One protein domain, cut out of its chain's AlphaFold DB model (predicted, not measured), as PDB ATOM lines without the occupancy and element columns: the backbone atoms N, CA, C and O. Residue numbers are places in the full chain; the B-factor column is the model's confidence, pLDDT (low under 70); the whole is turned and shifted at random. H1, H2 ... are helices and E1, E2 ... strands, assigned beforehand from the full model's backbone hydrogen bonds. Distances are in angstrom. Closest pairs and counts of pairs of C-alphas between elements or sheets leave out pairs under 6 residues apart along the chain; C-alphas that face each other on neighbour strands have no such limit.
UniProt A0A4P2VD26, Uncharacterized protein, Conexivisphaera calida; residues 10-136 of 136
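AT A GLANCE: This is residues 10 to 136 of the 136 residues of an uncharacterized protein of Conexivisphaera calida (UniProt A0A4P2VD26). A curled antiparallel sheet of four strands has a long helix packed over each face: H1 slants across one face, and H3 runs along the strands over the opposite face, with residues 129 to 134 reaching past the sheet. Between E1 and E2 the chain swings away from the sheet in a loop with the very short helix H2. The printed part has 127 residues, with three named helices and four named strands in the order H1, E1, H2, E2, E3, E4, H3; the sheet runs E1, E2, E3, E4, and the class is mixed, helices and strands. It is only just loose, close to compact, with a radius of gyration of the C-alphas of 17.0 A, and elongated, spanning 54 by 33 by 25 A.

HOW THE PARTS SIT: H1, residues 13 to 34, is on the sheet of E1, residues 42 to 51, E2, residues 71 to 80, E3, residues 86 to 99, and E4, residues 104 to 107. Its height over the sheet is 7.5 A, and it lies over E3, slantwise to the strands at 37 degrees to E3 on the local plane; their closest C-alphas are those of Met 24 and Val 95, 6.7 A apart. E1 and E2 are antiparallel, with N 44 and O 78 2.8 A apart, within hydrogen-bond range. H2, residues 57 to 60, is not on the sheet. E2, E3 and E4 form a meander, each strand the antiparallel neighbour of the one before, in two hairpins; N 75 and O 93 are 2.9 A apart, and N 97 and O 106 2.9 A, both within hydrogen-bond range. E3 bends by 67 degrees at residue 89. H3, residues 110 to 134, is on the opposite face from H1, at a height over the sheet of 8.8 A, over E2 and E3 and along the strands at 9 degrees to E3 on the local plane; the closest C-alphas of H3 and E3 are those of Gln 116 and Val 93, 5.8 A apart. H1 and H3 are close but not clearly touching, with C-alphas 31 and 117 closest at 6.6 A, at a steep tilt of 49 degrees, the same way. In H1 and H3 every O i to N i+4 pair is within hydrogen-bond range; H2 is too short for such a pair.

IN THESE COORDINATES: H1 begins at C-alpha 13 (-30.539, -22.628, -49.572) and is 30.7 A long. E1 measures 27.9 A, E2 26.6 A and E3 32.1 A; H2 and E4 have four residues each. H3 measures 36.2 A and ends at C-alpha 134 (-23.533, -47.340, -10.831).

THE WHOLE: The C-alphas farthest apart are those of Arg 10 and Met 136, 55.2 A. The printed part has no cut, and no link is long. The mean pLDDT of the printed part is 84.2; residues 35 to 38, 52 to 68 and 136 are under 70.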
ATOM      1  N   ARG A  10     -38.402 -27.586 -54.438       94.25
ATOM      2  CA  ARG A  10     -37.383 -26.675 -54.953       94.25
ATOM      3  C   ARG A  10     -37.407 -25.344 -54.204       94.25
ATOM      4  O   ARG A  10     -38.434 -24.659 -54.200       94.25
ATOM      5  N   VAL A  11     -36.280 -24.981 -53.608       94.38
ATOM      6  CA  VAL A  11     -36.116 -23.813 -52.735       94.38
ATOM      7  C   VAL A  11     -34.642 -23.406 -52.724       94.38
ATOM      8  O   VAL A  11     -33.770 -24.256 -52.885       94.38
ATOM      9  N   ASP A  12     -34.337 -22.117 -52.590       93.44
ATOM     10  CA  ASP A  12     -32.948 -21.706 -52.396       93.44
ATOM     11  C   ASP A  12     -32.466 -22.055 -50.980       93.44
ATOM     12  O   ASP A  12     -33.254 -22.194 -50.043       93.44
ATOM     13  N   ARG A  13     -31.148 -22.183 -50.825       91.12
ATOM     14  CA  ARG A  13     -30.539 -22.628 -49.572       91.12
ATOM     15  C   ARG A  13     -30.840 -21.702 -48.389       91.12
ATOM     16  O   ARG A  13     -31.106 -22.208 -47.307       91.12
ATOM     17  N   GLY A  14     -30.836 -20.384 -48.591       93.81
ATOM     18  CA  GLY A  14     -31.085 -19.425 -47.510       93.81
ATOM     19  C   GLY A  14     -32.509 -19.550 -46.974       93.81
ATOM     20  O   GLY A  14     -32.707 -19.741 -45.778       93.81
ATOM     21  N   SER A  15     -33.495 -19.565 -47.874       95.25
ATOM     22  CA  SER A  15     -34.904 -19.757 -47.508       95.25
ATOM     23  C   SER A  15     -35.161 -21.115 -46.840       95.25
ATOM     24  O   SER A  15     -36.028 -21.233 -45.972       95.25
ATOM     25  N   PHE A  16     -34.433 -22.161 -47.246       95.38
ATOM     26  CA  PHE A  16     -34.516 -23.465 -46.592       95.38
ATOM     27  C   PHE A  16     -33.932 -23.437 -45.179       95.38
ATOM     28  O   PHE A  16     -34.564 -23.946 -44.259       95.38
ATOM     29  N   GLU A  17     -32.761 -22.826 -44.992       94.75
ATOM     30  CA  GLU A  17     -32.106 -22.709 -43.686       94.75
ATOM     31  C   GLU A  17     -32.950 -21.885 -42.700       94.75
ATOM     32  O   GLU A  17     -33.110 -22.304 -41.557       94.75
ATOM     33  N   GLU A  18     -33.617 -20.814 -43.145       95.50
ATOM     34  CA  GLU A  18     -34.587 -20.076 -42.315       95.50
ATOM     35  C   GLU A  18     -35.760 -20.962 -41.858       95.50
ATOM     36  O   GLU A  18     -36.187 -20.915 -40.698       95.50
ATOM     37  N   ALA A  19     -36.281 -21.804 -42.756       95.75
ATOM     38  CA  ALA A  19     -37.345 -22.742 -42.416       95.75
ATOM     39  C   ALA A  19     -36.858 -23.849 -41.465       95.75
ATOM     40  O   ALA A  19     -37.594 -24.244 -40.561       95.75
ATOM     41  N   ILE A  20     -35.617 -24.317 -41.631       96.19
ATOM     42  CA  ILE A  20     -34.964 -25.247 -40.705       96.19
ATOM     43  C   ILE A  20     -34.814 -24.613 -39.327       96.19
ATOM     44  O   ILE A  20     -35.165 -25.254 -38.348       96.19
ATOM     45  N   GLU A  21     -34.360 -23.365 -39.218       95.94
ATOM     46  CA  GLU A  21     -34.214 -22.686 -37.927       95.94
ATOM     47  C   GLU A  21     -35.547 -22.529 -37.190       95.94
ATOM     48  O   GLU A  21     -35.613 -22.695 -35.969       95.94
ATOM     49  N   ALA A  22     -36.619 -22.190 -37.913       95.62
ATOM     50  CA  ALA A  22     -37.960 -22.145 -37.338       95.62
ATOM     51  C   ALA A  22     -38.381 -23.534 -36.846       95.62
ATOM     52  O   ALA A  22     -38.851 -23.689 -35.719       95.62
ATOM     53  N   ARG A  23     -38.129 -24.560 -37.662       95.44
ATOM     54  CA  ARG A  23     -38.477 -25.939 -37.342       95.44
ATOM     55  C   ARG A  23     -37.671 -26.499 -36.170       95.44
ATOM     56  O   ARG A  23     -38.230 -27.176 -35.319       95.44
ATOM     57  N   MET A  24     -36.380 -26.199 -36.089       96.06
ATOM     58  CA  MET A  24     -35.501 -26.597 -34.990       96.06
ATOM     59  C   MET A  24     -36.000 -26.036 -33.655       96.06
ATOM     60  O   MET A  24     -36.112 -26.794 -32.696       96.06
ATOM     61  N   ARG A  25     -36.430 -24.767 -33.623       95.50
ATOM     62  CA  ARG A  25     -37.056 -24.154 -32.437       95.50
ATOM     63  C   ARG A  25     -38.358 -24.842 -32.021       95.50
ATOM     64  O   ARG A  25     -38.614 -25.010 -30.832       95.50
ATOM     65  N   GLU A  26     -39.189 -25.253 -32.980       95.00
ATOM     66  CA  GLU A  26     -40.401 -26.033 -32.683       95.00
ATOM     67  C   GLU A  26     -40.065 -27.398 -32.067       95.00
ATOM     68  O   GLU A  26     -40.745 -27.841 -31.141       95.00
ATOM     69  N   VAL A  27     -39.024 -28.068 -32.570       94.69
ATOM     70  CA  VAL A  27     -38.562 -29.361 -32.042       94.69
ATOM     71  C   VAL A  27     -37.987 -29.218 -30.636       94.69
ATOM     72  O   VAL A  27     -38.330 -30.029 -29.781       94.69
ATOM     73  N   GLU A  28     -37.185 -28.187 -30.366       94.00
ATOM     74  CA  GLU A  28     -36.685 -27.890 -29.016       94.00
ATOM     75  C   GLU A  28     -37.838 -27.672 -28.034       94.00
ATOM     76  O   GLU A  28     -37.895 -28.342 -27.008       94.00
ATOM     77  N   ALA A  29     -38.818 -26.832 -28.383       91.12
ATOM     78  CA  ALA A  29     -39.976 -26.580 -27.524       91.12
ATOM     79  C   ALA A  29     -40.798 -27.854 -27.244       91.12
ATOM     80  O   ALA A  29     -41.311 -28.043 -26.140       91.12
ATOM     81  N   ARG A  30     -40.921 -28.750 -28.234       90.19
ATOM     82  CA  ARG A  30     -41.569 -30.061 -28.057       90.19
ATOM     83  C   ARG A  30     -40.754 -30.973 -27.151       90.19
ATOM     84  O   ARG A  30     -41.331 -31.589 -26.262       90.19
ATOM     85  N   ALA A  31     -39.442 -31.039 -27.357       88.44
ATOM     86  CA  ALA A  31     -38.544 -31.836 -26.536       88.44
ATOM     87  C   ALA A  31     -38.538 -31.351 -25.082       88.44
ATOM     88  O   ALA A  31     -38.605 -32.172 -24.180       88.44
ATOM     89  N   GLU A  32     -38.546 -30.039 -24.841       84.38
ATOM     90  CA  GLU A  32     -38.676 -29.453 -23.502       84.38
ATOM     91  C   GLU A  32     -40.014 -29.814 -22.845       84.38
ATOM     92  O   GLU A  32     -40.043 -30.218 -21.684       84.38
ATOM     93  N   ALA A  33     -41.123 -29.715 -23.585       78.62
ATOM     94  CA  ALA A  33     -42.441 -30.097 -23.078       78.62
ATOM     95  C   ALA A  33     -42.536 -31.600 -22.757       78.62
ATOM     96  O   ALA A  33     -43.279 -31.992 -21.853       78.62
ATOM     97  N   ALA A  34     -41.789 -32.428 -23.487       70.38
ATOM     98  CA  ALA A  34     -41.757 -33.873 -23.315       70.38
ATOM     99  C   ALA A  34     -40.680 -34.353 -22.319       70.38
ATOM    100  O   ALA A  34     -40.794 -35.452 -21.775       70.38
ATOM    101  N   ALA A  35     -39.681 -33.517 -22.000       65.88
ATOM    102  CA  ALA A  35     -38.586 -33.772 -21.059       65.88
ATOM    103  C   ALA A  35     -39.059 -33.808 -19.592       65.88
ATOM    104  O   ALA A  35     -38.628 -33.042 -18.734       65.88
ATOM    105  N   CYS A  36     -39.936 -34.760 -19.290       60.81
ATOM    106  CA  CYS A  36     -40.485 -35.052 -17.970       60.81
ATOM    107  C   CYS A  36     -40.122 -36.485 -17.519       60.81
ATOM    108  O   CYS A  36     -40.793 -37.068 -16.669       60.81
ATOM    109  N   ALA A  37     -39.088 -37.090 -18.122       59.22
ATOM    110  CA  ALA A  37     -38.933 -38.546 -18.139       59.22
ATOM    111  C   ALA A  37     -37.807 -39.121 -17.257       59.22
ATOM    112  O   ALA A  37     -37.840 -40.318 -16.982       59.22
ATOM    113  N   ALA A  38     -36.829 -38.334 -16.790       64.38
ATOM    114  CA  ALA A  38     -35.641 -38.890 -16.130       64.38
ATOM    115  C   ALA A  38     -35.154 -38.052 -14.930       64.38
ATOM    116  O   ALA A  38     -34.389 -37.103 -15.097       64.38
ATOM    117  N   PRO A  39     -35.542 -38.400 -13.690       70.94
ATOM    118  CA  PRO A  39     -35.003 -37.752 -12.500       70.94
ATOM    119  C   PRO A  39     -33.475 -37.909 -12.431       70.94
ATOM    120  O   PRO A  39     -32.959 -39.025 -12.370       70.94
ATOM    121  N   GLY A  40     -32.750 -36.788 -12.405       76.75
ATOM    122  CA  GLY A  40     -31.292 -36.771 -12.248       76.75
ATOM    123  C   GLY A  40     -30.478 -36.732 -13.546       76.75
ATOM    124  O   GLY A  40     -29.252 -36.793 -13.457       76.75
ATOM    125  N   LEU A  41     -31.115 -36.596 -14.714       84.44
ATOM    126  CA  LEU A  41     -30.476 -36.233 -15.984       84.44
ATOM    127  C   LEU A  41     -31.339 -35.203 -16.726       84.44
ATOM    128  O   LEU A  41     -32.562 -35.286 -16.708       84.44
ATOM    129  N   GLU A  42     -30.700 -34.258 -17.403       87.88
ATOM    130  CA  GLU A  42     -31.348 -33.285 -18.283       87.88
ATOM    131  C   GLU A  42     -31.102 -33.667 -19.746       87.88
ATOM    132  O   GLU A  42     -29.998 -34.083 -20.108       87.88
ATOM    133  N   LEU A  43     -32.127 -33.532 -20.589       90.00
ATOM    134  CA  LEU A  43     -31.978 -33.676 -22.035       90.00
ATOM    135  C   LEU A  43     -31.443 -32.370 -22.620       90.00
ATOM    136  O   LEU A  43     -32.038 -31.313 -22.439       90.00
ATOM    137  N   MET A  44     -30.358 -32.463 -23.379       91.19
ATOM    138  CA  MET A  44     -29.843 -31.388 -24.214       91.19
ATOM    139  C   MET A  44     -29.895 -31.815 -25.678       91.19
ATOM    140  O   MET A  44     -29.463 -32.913 -26.033       91.19
ATOM    141  N   LEU A  45     -30.383 -30.924 -26.535       92.75
ATOM    142  CA  LEU A  45     -30.343 -31.091 -27.981       92.75
ATOM    143  C   LEU A  45     -29.236 -30.205 -28.550       92.75
ATOM    144  O   LEU A  45     -29.288 -28.983 -28.446       92.75
ATOM    145  N   VAL A  46     -28.203 -30.819 -29.126       93.62
ATOM    146  CA  VAL A  46     -27.067 -30.091 -29.704       93.62
ATOM    147  C   VAL A  46     -27.278 -29.965 -31.211       93.62
ATOM    148  O   VAL A  46     -27.273 -30.990 -31.897       93.62
ATOM    149  N   PRO A  47     -27.464 -28.751 -31.759       94.38
ATOM    150  CA  PRO A  47     -27.750 -28.578 -33.174       94.38
ATOM    151  C   PRO A  47     -26.568 -29.031 -34.039       94.38
ATOM    152  O   PRO A  47     -25.403 -28.779 -33.720       94.38
ATOM    153  N   PHE A  48     -26.865 -29.656 -35.176       92.06
ATOM    154  CA  PHE A  48     -25.882 -29.975 -36.200       92.06
ATOM    155  C   PHE A  48     -26.408 -29.676 -37.606       92.06
ATOM    156  O   PHE A  48     -27.601 -29.751 -37.896       92.06
ATOM    157  N   SER A  49     -25.462 -29.400 -38.500       88.75
ATOM    158  CA  SER A  49     -25.649 -29.426 -39.947       88.75
ATOM    159  C   SER A  49     -24.461 -30.175 -40.533       88.75
ATOM    160  O   SER A  49     -23.312 -29.765 -40.341       88.75
ATOM    161  N   ARG A  50     -24.704 -31.344 -41.133       83.12
ATOM    162  CA  ARG A  50     -23.633 -32.221 -41.628       83.12
ATOM    163  C   ARG A  50     -24.030 -32.888 -42.932       83.12
ATOM    164  O   ARG A  50     -25.127 -33.420 -43.056       83.12
ATOM    165  N   GLU A  51     -23.094 -32.938 -43.870       76.69
ATOM    166  CA  GLU A  51     -23.164 -33.872 -44.991       76.69
ATOM    167  C   GLU A  51     -22.889 -35.280 -44.449       76.69
ATOM    168  O   GLU A  51     -21.752 -35.606 -44.093       76.69
ATOM    169  N   LEU A  52     -23.924 -36.119 -44.332       64.50
ATOM    170  CA  LEU A  52     -23.705 -37.524 -43.997       64.50
ATOM    171  C   LEU A  52     -23.256 -38.265 -45.252       64.50
ATOM    172  O   LEU A  52     -24.033 -38.490 -46.178       64.50
ATOM    173  N   ARG A  53     -21.998 -38.701 -45.246       60.88
ATOM    174  CA  ARG A  53     -21.507 -39.699 -46.198       60.88
ATOM    175  C   ARG A  53     -21.923 -41.075 -45.715       60.88
ATOM    176  O   ARG A  53     -21.246 -41.689 -44.895       60.88
ATOM    177  N   ILE A  54     -23.091 -41.512 -46.173       58.88
ATOM    178  CA  ILE A  54     -23.682 -42.799 -45.779       58.88
ATOM    179  C   ILE A  54     -22.960 -43.961 -46.489       58.88
ATOM    180  O   ILE A  54     -23.004 -45.097 -46.018       58.88
ATOM    181  N   LEU A  55     -22.248 -43.693 -47.591       58.06
ATOM    182  CA  LEU A  55     -21.543 -44.704 -48.374       58.06
ATOM    183  C   LEU A  55     -20.068 -44.335 -48.616       58.06
ATOM    184  O   LEU A  55     -19.715 -43.157 -48.657       58.06
ATOM    185  N   PRO A  56     -19.190 -45.335 -48.829       67.19
ATOM    186  CA  PRO A  56     -17.874 -45.111 -49.418       67.19
ATOM    187  C   PRO A  56     -17.984 -44.356 -50.748       67.19
ATOM    188  O   PRO A  56     -18.928 -44.570 -51.514       67.19
ATOM    189  N   ARG A  57     -16.999 -43.503 -51.045       63.25
ATOM    190  CA  ARG A  57     -17.022 -42.564 -52.182       63.25
ATOM    191  C   ARG A  57     -17.277 -43.257 -53.526       63.25
ATOM    192  O   ARG A  57     -17.984 -42.726 -54.373       63.25
ATOM    193  N   GLU A  58     -16.747 -44.464 -53.706       68.75
ATOM    194  CA  GLU A  58     -16.912 -45.257 -54.928       68.75
ATOM    195  C   GLU A  58     -18.366 -45.732 -55.138       68.75
ATOM    196  O   GLU A  58     -18.824 -45.891 -56.273       68.75
ATOM    197  N   LEU A  59     -19.112 -45.940 -54.046       65.06
ATOM    198  CA  LEU A  59     -20.520 -46.343 -54.066       65.06
ATOM    199  C   LEU A  59     -21.466 -45.140 -54.143       65.06
ATOM    200  O   LEU A  59     -22.511 -45.242 -54.788       65.06
ATOM    201  N   GLU A  60     -21.091 -43.995 -53.566       62.00
ATOM    202  CA  GLU A  60     -21.851 -42.743 -53.698       62.00
ATOM    203  C   GLU A  60     -22.025 -42.343 -55.167       62.00
ATOM    204  O   GLU A  60     -23.109 -41.907 -55.563       62.00
ATOM    205  N   ASP A  61     -20.988 -42.523 -55.990       60.38
ATOM    206  CA  ASP A  61     -21.009 -42.205 -57.423       60.38
ATOM    207  C   ASP A  61     -21.801 -43.203 -58.271       60.38
ATOM    208  O   ASP A  61     -22.201 -42.867 -59.383       60.38
ATOM    209  N   SER A  62     -22.092 -44.392 -57.738       61.69
ATOM    210  CA  SER A  62     -22.855 -45.444 -58.425       61.69
ATOM    211  C   SER A  62     -24.340 -45.456 -58.034       61.69
ATOM    212  O   SER A  62     -25.194 -45.774 -58.858       61.69
ATOM    213  N   LEU A  63     -24.665 -45.063 -56.798       56.62
ATOM    214  CA  LEU A  63     -26.032 -44.992 -56.249       56.62
ATOM    215  C   LEU A  63     -26.581 -43.552 -56.209       56.62
ATOM    216  O   LEU A  63     -27.558 -43.256 -55.523       56.62
ATOM    217  N   PHE A  64     -25.967 -42.659 -56.988       52.38
ATOM    218  CA  PHE A  64     -26.154 -41.204 -56.985       52.38
ATOM    219  C   PHE A  64     -27.581 -40.690 -57.251       52.38
ATOM    220  O   PHE A  64     -27.820 -39.496 -57.096       52.38
ATOM    221  N   LEU A  65     -28.505 -41.547 -57.696       53.75
ATOM    222  CA  LEU A  65     -29.915 -41.200 -57.918       53.75
ATOM    223  C   LEU A  65     -30.795 -41.422 -56.680       53.75
ATOM    224  O   LEU A  65     -31.957 -41.034 -56.698       53.75
ATOM    225  N   LEU A  66     -30.273 -42.077 -55.637       59.50
ATOM    226  CA  LEU A  66     -31.074 -42.577 -54.515       59.50
ATOM    227  C   LEU A  66     -30.751 -41.913 -53.171       59.50
ATOM    228  O   LEU A  66     -31.474 -42.161 -52.209       59.50
ATOM    229  N   MET A  67     -29.698 -41.092 -53.080       61.28
ATOM    230  CA  MET A  67     -29.307 -40.445 -51.823       61.28
ATOM    231  C   MET A  67     -29.171 -38.923 -51.973       61.28
ATOM    232  O   MET A  67     -28.492 -38.479 -52.904       61.28
ATOM    233  N   PRO A  68     -29.759 -38.125 -51.058       64.56
ATOM    234  CA  PRO A  68     -29.527 -36.684 -50.996       64.56
ATOM    235  C   PRO A  68     -28.038 -36.398 -50.764       64.56
ATOM    236  O   PRO A  68     -27.419 -37.051 -49.924       64.56
ATOM    237  N   ARG A  69     -27.455 -35.436 -51.492       71.38
ATOM    238  CA  ARG A  69     -26.013 -35.118 -51.421       71.38
ATOM    239  C   ARG A  69     -25.695 -33.803 -50.700       71.38
ATOM    240  O   ARG A  69     -24.639 -33.230 -50.934       71.38
ATOM    241  N   GLY A  70     -26.586 -33.317 -49.844       77.75
ATOM    242  CA  GLY A  70     -26.354 -32.096 -49.076       77.75
ATOM    243  C   GLY A  70     -26.522 -32.284 -47.568       77.75
ATOM    244  O   GLY A  70     -26.562 -33.416 -47.073       77.75
ATOM    245  N   PRO A  71     -26.555 -31.172 -46.818       88.31
ATOM    246  CA  PRO A  71     -26.588 -31.211 -45.369       88.31
ATOM    247  C   PRO A  71     -27.900 -31.793 -44.843       88.31
ATOM    248  O   PRO A  71     -29.002 -31.467 -45.293       88.31
ATOM    249  N   ILE A  72     -27.748 -32.627 -43.824       91.06
ATOM    250  CA  ILE A  72     -28.811 -33.026 -42.917       91.06
ATOM    251  C   ILE A  72     -28.740 -32.091 -41.719       91.06
ATOM    252  O   ILE A  72     -27.665 -31.875 -41.149       91.06
ATOM    253  N   TYR A  73     -29.892 -31.543 -41.360       94.00
ATOM    254  CA  TYR A  73     -30.059 -30.626 -40.246       94.00
ATOM    255  C   TYR A  73     -30.832 -31.318 -39.136       94.00
ATOM    256  O   TYR A  73     -31.805 -32.036 -39.395       94.00
ATOM    257  N   GLY A  74     -30.417 -31.092 -37.897       95.31
ATOM    258  CA  GLY A  74     -31.065 -31.711 -36.757       95.31
ATOM    259  C   GLY A  74     -30.320 -31.494 -35.457       95.31
ATOM    260  O   GLY A  74     -29.543 -30.550 -35.322       95.31
ATOM    261  N   PHE A  75     -30.558 -32.397 -34.515       95.62
ATOM    262  CA  PHE A  75     -29.955 -32.378 -33.192       95.62
ATOM    263  C   PHE A  75     -29.297 -33.706 -32.853       95.62
ATOM    264  O   PHE A  75     -29.817 -34.765 -33.191       95.62
ATOM    265  N   GLU A  76     -28.181 -33.648 -32.141       94.12
ATOM    266  CA  GLU A  76     -27.646 -34.775 -31.390       94.12
ATOM    267  C   GLU A  76     -28.217 -34.727 -29.969       94.12
ATOM    268  O   GLU A  76     -28.153 -33.691 -29.302       94.12
ATOM    269  N   ALA A  77     -28.797 -35.838 -29.515       92.75
ATOM    270  CA  ALA A  77     -29.349 -35.942 -28.175       92.75
ATOM    271  C   ALA A  77     -28.246 -36.269 -27.162       92.75
ATOM    272  O   ALA A  77     -27.510 -37.253 -27.290       92.75
ATOM    273  N   VAL A  78     -28.146 -35.442 -26.127       92.06
ATOM    274  CA  VAL A  78     -27.119 -35.522 -25.089       92.06
ATOM    275  C   VAL A  78     -27.796 -35.515 -23.726       92.06
ATOM    276  O   VAL A  78     -28.672 -34.699 -23.464       92.06
ATOM    277  N   ALA A  79     -27.373 -36.408 -22.835       90.44
ATOM    278  CA  ALA A  79     -27.763 -36.369 -21.434       90.44
ATOM    279  C   ALA A  79     -26.754 -35.545 -20.630       90.44
ATOM    280  O   ALA A  79     -25.545 -35.777 -20.718       90.44
ATOM    281  N   ALA A  80     -27.240 -34.617 -19.813       88.88
ATOM    282  CA  ALA A  80     -26.437 -33.815 -18.899       88.88
ATOM    283  C   ALA A  80     -26.745 -34.179 -17.444       88.88
ATOM    284  O   ALA A  80     -27.903 -34.272 -17.042       88.88
ATOM    285  N   ALA A  81     -25.706 -34.401 -16.639       82.88
ATOM    286  CA  ALA A  81     -25.864 -34.706 -15.221       82.88
ATOM    287  C   ALA A  81     -25.843 -33.432 -14.348       82.88
ATOM    288  O   ALA A  81     -25.019 -32.540 -14.586       82.88
ATOM    289  N   PRO A  82     -26.647 -33.375 -13.265       73.06
ATOM    290  CA  PRO A  82     -26.528 -32.342 -12.243       73.06
ATOM    291  C   PRO A  82     -25.118 -32.358 -11.637       73.06
ATOM    292  O   PRO A  82     -24.672 -33.379 -11.114       73.06
ATOM    293  N   GLY A  83     -24.401 -31.233 -11.715       71.88
ATOM    294  CA  GLY A  83     -23.019 -31.107 -11.221       71.88
ATOM    295  C   GLY A  83     -21.927 -31.152 -12.296       71.88
ATOM    296  O   GLY A  83     -20.755 -30.987 -11.963       71.88
ATOM    297  N   GLY A  84     -22.300 -31.292 -13.572       73.62
ATOM    298  CA  GLY A  84     -21.382 -31.211 -14.705       73.62
ATOM    299  C   GLY A  84     -20.989 -32.585 -15.248       73.62
ATOM    300  O   GLY A  84     -20.666 -33.509 -14.506       73.62
ATOM    301  N   GLY A  85     -21.036 -32.707 -16.573       82.25
ATOM    302  CA  GLY A  85     -20.781 -33.942 -17.308       82.25
ATOM    303  C   GLY A  85     -21.891 -34.200 -18.320       82.25
ATOM    304  O   GLY A  85     -23.065 -34.237 -17.957       82.25
ATOM    305  N   THR A  86     -21.507 -34.367 -19.581       88.12
ATOM    306  CA  THR A  86     -22.413 -34.679 -20.685       88.12
ATOM    307  C   THR A  86     -22.054 -36.032 -21.282       88.12
ATOM    308  O   THR A  86     -20.877 -36.387 -21.381       88.12
ATOM    309  N   VAL A  87     -23.070 -36.802 -21.658       86.62
ATOM    310  CA  VAL A  87     -22.916 -38.105 -22.308       86.62
ATOM    311  C   VAL A  87     -23.808 -38.125 -23.547       86.62
ATOM    312  O   VAL A  87     -25.010 -37.888 -23.420       86.62
ATOM    313  N   PRO A  88     -23.260 -38.381 -24.748       89.56
ATOM    314  CA  PRO A  88     -24.081 -38.534 -25.940       89.56
ATOM    315  C   PRO A  88     -24.974 -39.768 -25.789       89.56
ATOM    316  O   PRO A  88     -24.498 -40.841 -25.418       89.56
ATOM    317  N   LEU A  89     -26.264 -39.624 -26.097       88.94
ATOM    318  CA  LEU A  89     -27.213 -40.741 -26.068       88.94
ATOM    319  C   LEU A  89     -27.096 -41.633 -27.312       88.94
ATOM    320  O   LEU A  89     -27.665 -42.719 -27.344       88.94
ATOM    321  N   GLY A  90     -26.362 -41.179 -28.335       87.38
ATOM    322  CA  GLY A  90     -26.222 -41.885 -29.610       87.38
ATOM    323  C   GLY A  90     -27.444 -41.764 -30.526       87.38
ATOM    324  O   GLY A  90     -27.497 -42.452 -31.541       87.38
ATOM    325  N   ALA A  91     -28.399 -40.891 -30.193       90.50
ATOM    326  CA  ALA A  91     -29.579 -40.607 -31.002       90.50
ATOM    327  C   ALA A  91     -29.493 -39.238 -31.681       90.50
ATOM    328  O   ALA A  91     -28.942 -38.278 -31.133       90.50
ATOM    329  N   MET A  92     -30.072 -39.160 -32.878       91.38
ATOM    330  CA  MET A  92     -30.202 -37.930 -33.648       91.38
ATOM    331  C   MET A  92     -31.676 -37.643 -33.913       91.38
ATOM    332  O   MET A  92     -32.434 -38.557 -34.227       91.38
ATOM    333  N   VAL A  93     -32.056 -36.369 -33.851       92.88
ATOM    334  CA  VAL A  93     -33.371 -35.881 -34.278       92.88
ATOM    335  C   VAL A  93     -33.181 -35.104 -35.571       92.88
ATOM    336  O   VAL A  93     -32.715 -33.966 -35.562       92.88
ATOM    337  N   ILE A  94     -33.500 -35.731 -36.697       93.44
ATOM    338  CA  ILE A  94     -33.396 -35.148 -38.032       93.44
ATOM    339  C   ILE A  94     -34.618 -34.271 -38.289       93.44
ATOM    340  O   ILE A  94     -35.758 -34.717 -38.164       93.44
ATOM    341  N   VAL A  95     -34.360 -33.031 -38.696       95.12
ATOM    342  CA  VAL A  95     -35.369 -31.986 -38.909       95.12
ATOM    343  C   VAL A  95     -35.590 -31.698 -40.390       95.12
ATOM    344  O   VAL A  95     -36.708 -31.389 -40.809       95.12
ATOM    345  N   GLY A  96     -34.555 -31.847 -41.209       93.38
ATOM    346  CA  GLY A  96     -34.688 -31.717 -42.650       93.38
ATOM    347  C   GLY A  96     -33.401 -32.008 -43.394       93.38
ATOM    348  O   GLY A  96     -32.329 -32.169 -42.807       93.38
ATOM    349  N   ILE A  97     -33.538 -32.105 -44.710       93.38
ATOM    350  CA  ILE A  97     -32.459 -32.461 -45.624       93.38
ATOM    351  C   ILE A  97     -32.522 -31.516 -46.815       93.38
ATOM    352  O   ILE A  97     -33.598 -31.304 -47.377       93.38
ATOM    353  N   TYR A  98     -31.374 -30.975 -47.206       91.94
ATOM    354  CA  TYR A  98     -31.227 -30.211 -48.440       91.94
ATOM    355  C   TYR A  98     -30.370 -30.996 -49.428       91.94
ATOM    356  O   TYR A  98     -29.328 -31.527 -49.055       91.94
ATOM    357  N   ASP A  99     -30.787 -31.066 -50.687       88.81
ATOM    358  CA  ASP A  99     -29.989 -31.616 -51.776       88.81
ATOM    359  C   ASP A  99     -29.477 -30.485 -52.671       88.81
ATOM    360  O   ASP A  99     -30.203 -29.904 -53.480       88.81
ATOM    361  N   GLU A 100     -28.183 -30.187 -52.548       86.25
ATOM    362  CA  GLU A 100     -27.546 -29.089 -53.277       86.25
ATOM    363  C   GLU A 100     -27.576 -29.278 -54.796       86.25
ATOM    364  O   GLU A 100     -27.537 -28.302 -55.545       86.25
ATOM    365  N   ARG A 101     -27.657 -30.527 -55.269       83.31
ATOM    366  CA  ARG A 101     -27.630 -30.832 -56.700       83.31
ATOM    367  C   ARG A 101     -28.950 -30.496 -57.384       83.31
ATOM    368  O   ARG A 101     -28.944 -29.931 -58.479       83.31
ATOM    369  N   SER A 102     -30.065 -30.895 -56.782       87.06
ATOM    370  CA  SER A 102     -31.407 -30.595 -57.293       87.06
ATOM    371  C   SER A 102     -31.867 -29.184 -56.910       87.06
ATOM    372  O   SER A 102     -32.685 -28.589 -57.621       87.06
ATOM    373  N   GLY A 103     -31.302 -28.619 -55.836       90.31
ATOM    374  CA  GLY A 103     -31.807 -27.400 -55.210       90.31
ATOM    375  C   GLY A 103     -33.160 -27.642 -54.541       90.31
ATOM    376  O   GLY A 103     -34.029 -26.769 -54.568       90.31
ATOM    377  N   GLU A 104     -33.374 -28.857 -54.038       92.31
ATOM    378  CA  GLU A 104     -34.593 -29.263 -53.348       92.31
ATOM    379  C   GLU A 104     -34.305 -29.523 -51.873       92.31
ATOM    380  O   GLU A 104     -33.269 -30.072 -51.506       92.31
ATOM    381  N   GLY A 105     -35.246 -29.137 -51.020       92.62
ATOM    382  CA  GLY A 105     -35.209 -29.421 -49.594       92.62
ATOM    383  C   GLY A 105     -36.478 -30.126 -49.140       92.62
ATOM    384  O   GLY A 105     -37.547 -29.954 -49.733       92.62
ATOM    385  N   VAL A 106     -36.363 -30.904 -48.070       93.50
ATOM    386  CA  VAL A 106     -37.489 -31.545 -47.389       93.50
ATOM    387  C   VAL A 106     -37.387 -31.305 -45.886       93.50
ATOM    388  O   VAL A 106     -36.328 -31.484 -45.285       93.50
ATOM    389  N   LEU A 107     -38.499 -30.891 -45.277       95.25
ATOM    390  CA  LEU A 107     -38.655 -30.888 -43.821       95.25
ATOM    391  C   LEU A 107     -39.234 -32.230 -43.375       95.25
ATOM    392  O   LEU A 107     -40.099 -32.788 -44.052       95.25
ATOM    393  N   VAL A 108     -38.799 -32.732 -42.225       93.12
ATOM    394  CA  VAL A 108     -39.338 -33.962 -41.636       93.12
ATOM    395  C   VAL A 108     -40.731 -33.705 -41.051       93.12
ATOM    396  O   VAL A 108     -40.986 -32.684 -40.399       93.12
ATOM    397  N   GLU A 109     -41.650 -34.634 -41.316       93.69
ATOM    398  CA  GLU A 109     -43.034 -34.588 -40.839       93.69
ATOM    399  C   GLU A 109     -43.126 -34.674 -39.308       93.69
ATOM    400  O   GLU A 109     -42.277 -35.270 -38.645       93.69
ATOM    401  N   ASP A 110     -44.182 -34.090 -38.736       94.62
ATOM    402  CA  ASP A 110     -44.379 -34.025 -37.282       94.62
ATOM    403  C   ASP A 110     -44.397 -35.390 -36.595       94.62
ATOM    404  O   ASP A 110     -43.791 -35.529 -35.537       94.62
ATOM    405  N   ASN A 111     -45.041 -36.385 -37.201       93.00
ATOM    406  CA  ASN A 111     -45.125 -37.750 -36.675       93.00
ATOM    407  C   ASN A 111     -43.755 -38.445 -36.613       93.00
ATOM    408  O   ASN A 111     -43.494 -39.210 -35.689       93.00
ATOM    409  N   TRP A 112     -42.878 -38.179 -37.582       93.12
ATOM    410  CA  TRP A 112     -41.509 -38.691 -37.587       93.12
ATOM    411  C   TRP A 112     -40.628 -37.966 -36.570       93.12
ATOM    412  O   TRP A 112     -39.754 -38.590 -35.975       93.12
ATOM    413  N   ILE A 113     -40.850 -36.668 -36.340       93.56
ATOM    414  CA  ILE A 113     -40.211 -35.948 -35.231       93.56
ATOM    415  C   ILE A 113     -40.652 -36.534 -33.888       93.56
ATOM    416  O   ILE A 113     -39.796 -36.845 -33.068       93.56
ATOM    417  N   ASP A 114     -41.956 -36.737 -33.678       92.81
ATOM    418  CA  ASP A 114     -42.479 -37.329 -32.438       92.81
ATOM    419  C   ASP A 114     -41.873 -38.709 -32.174       92.81
ATOM    420  O   ASP A 114     -41.423 -38.980 -31.066       92.81
ATOM    421  N   ALA A 115     -41.800 -39.563 -33.198       90.88
ATOM    422  CA  ALA A 115     -41.194 -40.885 -33.070       90.88
ATOM    423  C   ALA A 115     -39.711 -40.818 -32.656       90.88
ATOM    424  O   ALA A 115     -39.285 -41.577 -31.790       90.88
ATOM    425  N   GLN A 116     -38.938 -39.889 -33.233       93.50
ATOM    426  CA  GLN A 116     -37.535 -39.675 -32.858       93.50
ATOM    427  C   GLN A 116     -37.399 -39.151 -31.421       93.50
ATOM    428  O   GLN A 116     -36.515 -39.588 -30.689       93.50
ATOM    429  N   LEU A 117     -38.274 -38.234 -30.994       92.12
ATOM    430  CA  LEU A 117     -38.270 -37.711 -29.625       92.12
ATOM    431  C   LEU A 117     -38.634 -38.792 -28.600       92.12
ATOM    432  O   LEU A 117     -37.967 -38.896 -27.574       92.12
ATOM    433  N   MET A 118     -39.606 -39.656 -28.906       90.62
ATOM    434  CA  MET A 118     -39.936 -40.810 -28.062       90.62
ATOM    435  C   MET A 118     -38.738 -41.757 -27.880       90.62
ATOM    436  O   MET A 118     -38.478 -42.214 -26.768       90.62
ATOM    437  N   GLU A 119     -37.975 -42.026 -28.945       90.69
ATOM    438  CA  GLU A 119     -36.755 -42.841 -28.862       90.69
ATOM    439  C   GLU A 119     -35.682 -42.171 -27.985       90.69
ATOM    440  O   GLU A 119     -35.057 -42.822 -27.144       90.69
ATOM    441  N   VAL A 120     -35.505 -40.853 -28.119       91.94
ATOM    442  CA  VAL A 120     -34.601 -40.070 -27.263       91.94
ATOM    443  C   VAL A 120     -35.015 -40.153 -25.789       91.94
ATOM    444  O   VAL A 120     -34.159 -40.327 -24.920       91.94
ATOM    445  N   GLU A 121     -36.311 -40.078 -25.489       90.19
ATOM    446  CA  GLU A 121     -36.835 -40.228 -24.126       90.19
ATOM    447  C   GLU A 121     -36.594 -41.626 -23.541       90.19
ATOM    448  O   GLU A 121     -36.277 -41.755 -22.353       90.19
ATOM    449  N   ASP A 122     -36.749 -42.684 -24.341       89.75
ATOM    450  CA  ASP A 122     -36.452 -44.062 -23.928       89.75
ATOM    451  C   ASP A 122     -34.959 -44.241 -23.601       89.75
ATOM    452  O   ASP A 122     -34.596 -44.843 -22.580       89.75
ATOM    453  N   LEU A 123     -34.079 -43.662 -24.424       90.56
ATOM    454  CA  LEU A 123     -32.632 -43.684 -24.201       90.56
ATOM    455  C   LEU A 123     -32.231 -42.888 -22.958       90.56
ATOM    456  O   LEU A 123     -31.419 -43.363 -22.161       90.56
ATOM    457  N   LEU A 124     -32.823 -41.710 -22.751       89.75
ATOM    458  CA  LEU A 124     -32.561 -40.880 -21.577       89.75
ATOM    459  C   LEU A 124     -32.961 -41.598 -20.279       89.75
ATOM    460  O   LEU A 124     -32.194 -41.591 -19.313       89.75
ATOM    461  N   ARG A 125     -34.123 -42.265 -20.264       88.38
ATOM    462  CA  ARG A 125     -34.564 -43.100 -19.134       88.38
ATOM    463  C   ARG A 125     -33.590 -44.236 -18.854       88.38
ATOM    464  O   ARG A 125     -33.147 -44.407 -17.722       88.38
ATOM    465  N   THR A 126     -33.184 -44.951 -19.898       88.88
ATOM    466  CA  THR A 126     -32.217 -46.052 -19.783       88.88
ATOM    467  C   THR A 126     -30.874 -45.571 -19.218       88.88
ATOM    468  O   THR A 126     -30.284 -46.228 -18.357       88.88
ATOM    469  N   ALA A 127     -30.398 -44.403 -19.661       86.81
ATOM    470  CA  ALA A 127     -29.172 -43.790 -19.157       86.81
ATOM    471  C   ALA A 127     -29.287 -43.391 -17.675       86.81
ATOM    472  O   ALA A 127     -28.346 -43.601 -16.905       86.81
ATOM    473  N   ALA A 128     -30.441 -42.862 -17.256       86.12
ATOM    474  CA  ALA A 128     -30.701 -42.526 -15.857       86.12
ATOM    475  C   ALA A 128     -30.694 -43.773 -14.961       86.12
ATOM    476  O   ALA A 128     -30.005 -43.788 -13.939       86.12
ATOM    477  N   ASP A 129     -31.373 -44.844 -15.379       85.69
ATOM    478  CA  ASP A 129     -31.434 -46.113 -14.645       85.69
ATOM    479  C   ASP A 129     -30.060 -46.786 -14.520       85.69
ATOM    480  O   ASP A 129     -29.747 -47.421 -13.508       85.69
ATOM    481  N   GLN A 130     -29.213 -46.680 -15.549       83.94
ATOM    482  CA  GLN A 130     -27.836 -47.170 -15.474       83.94
ATOM    483  C   GLN A 130     -27.018 -46.362 -14.463       83.94
ATOM    484  O   GLN A 130     -26.363 -46.941 -13.599       83.94
ATOM    485  N   ARG A 131     -27.113 -45.031 -14.507       78.44
ATOM    486  CA  ARG A 131     -26.382 -44.152 -13.589       78.44
ATOM    487  C   ARG A 131     -26.785 -44.362 -12.128       78.44
ATOM    488  O   ARG A 131     -25.924 -44.318 -11.255       78.44
ATOM    489  N   GLN A 132     -28.070 -44.588 -11.853       78.44
ATOM    490  CA  GLN A 132     -28.539 -44.904 -10.500       78.44
ATOM    491  C   GLN A 132     -27.939 -46.215  -9.982       78.44
ATOM    492  O   GLN A 132     -27.546 -46.278  -8.821       78.44
ATOM    493  N   ARG A 133     -27.819 -47.238 -10.841       77.81
ATOM    494  CA  ARG A 133     -27.181 -48.513 -10.486       77.81
ATOM    495  C   ARG A 133     -25.685 -48.370 -10.220       77.81
ATOM    496  O   ARG A 133     -25.201 -48.981  -9.280       77.81
ATOM    497  N   ASP A 134     -24.979 -47.556 -11.001       77.62
ATOM    498  CA  ASP A 134     -23.533 -47.340 -10.831       77.62
ATOM    499  C   ASP A 134     -23.189 -46.520  -9.569       77.62
ATOM    500  O   ASP A 134     -22.043 -46.519  -9.121       77.62
ATOM    501  N   ALA A 135     -24.163 -45.795  -9.009       71.00
ATOM    502  CA  ALA A 135     -24.007 -44.992  -7.796       71.00
ATOM    503  C   ALA A 135     -24.330 -45.752  -6.489       71.00
ATOM    504  O   ALA A 135     -24.127 -45.185  -5.410       71.00
ATOM    505  N   MET A 136     -24.846 -46.986  -6.578       60.50
ATOM    506  CA  MET A 136     -25.139 -47.885  -5.448       60.50
ATOM    507  C   MET A 136     -23.992 -48.859  -5.185       60.50
ATOM    508  O   MET A 136     -23.747 -49.137  -3.989       60.50
TER     509      MET A 136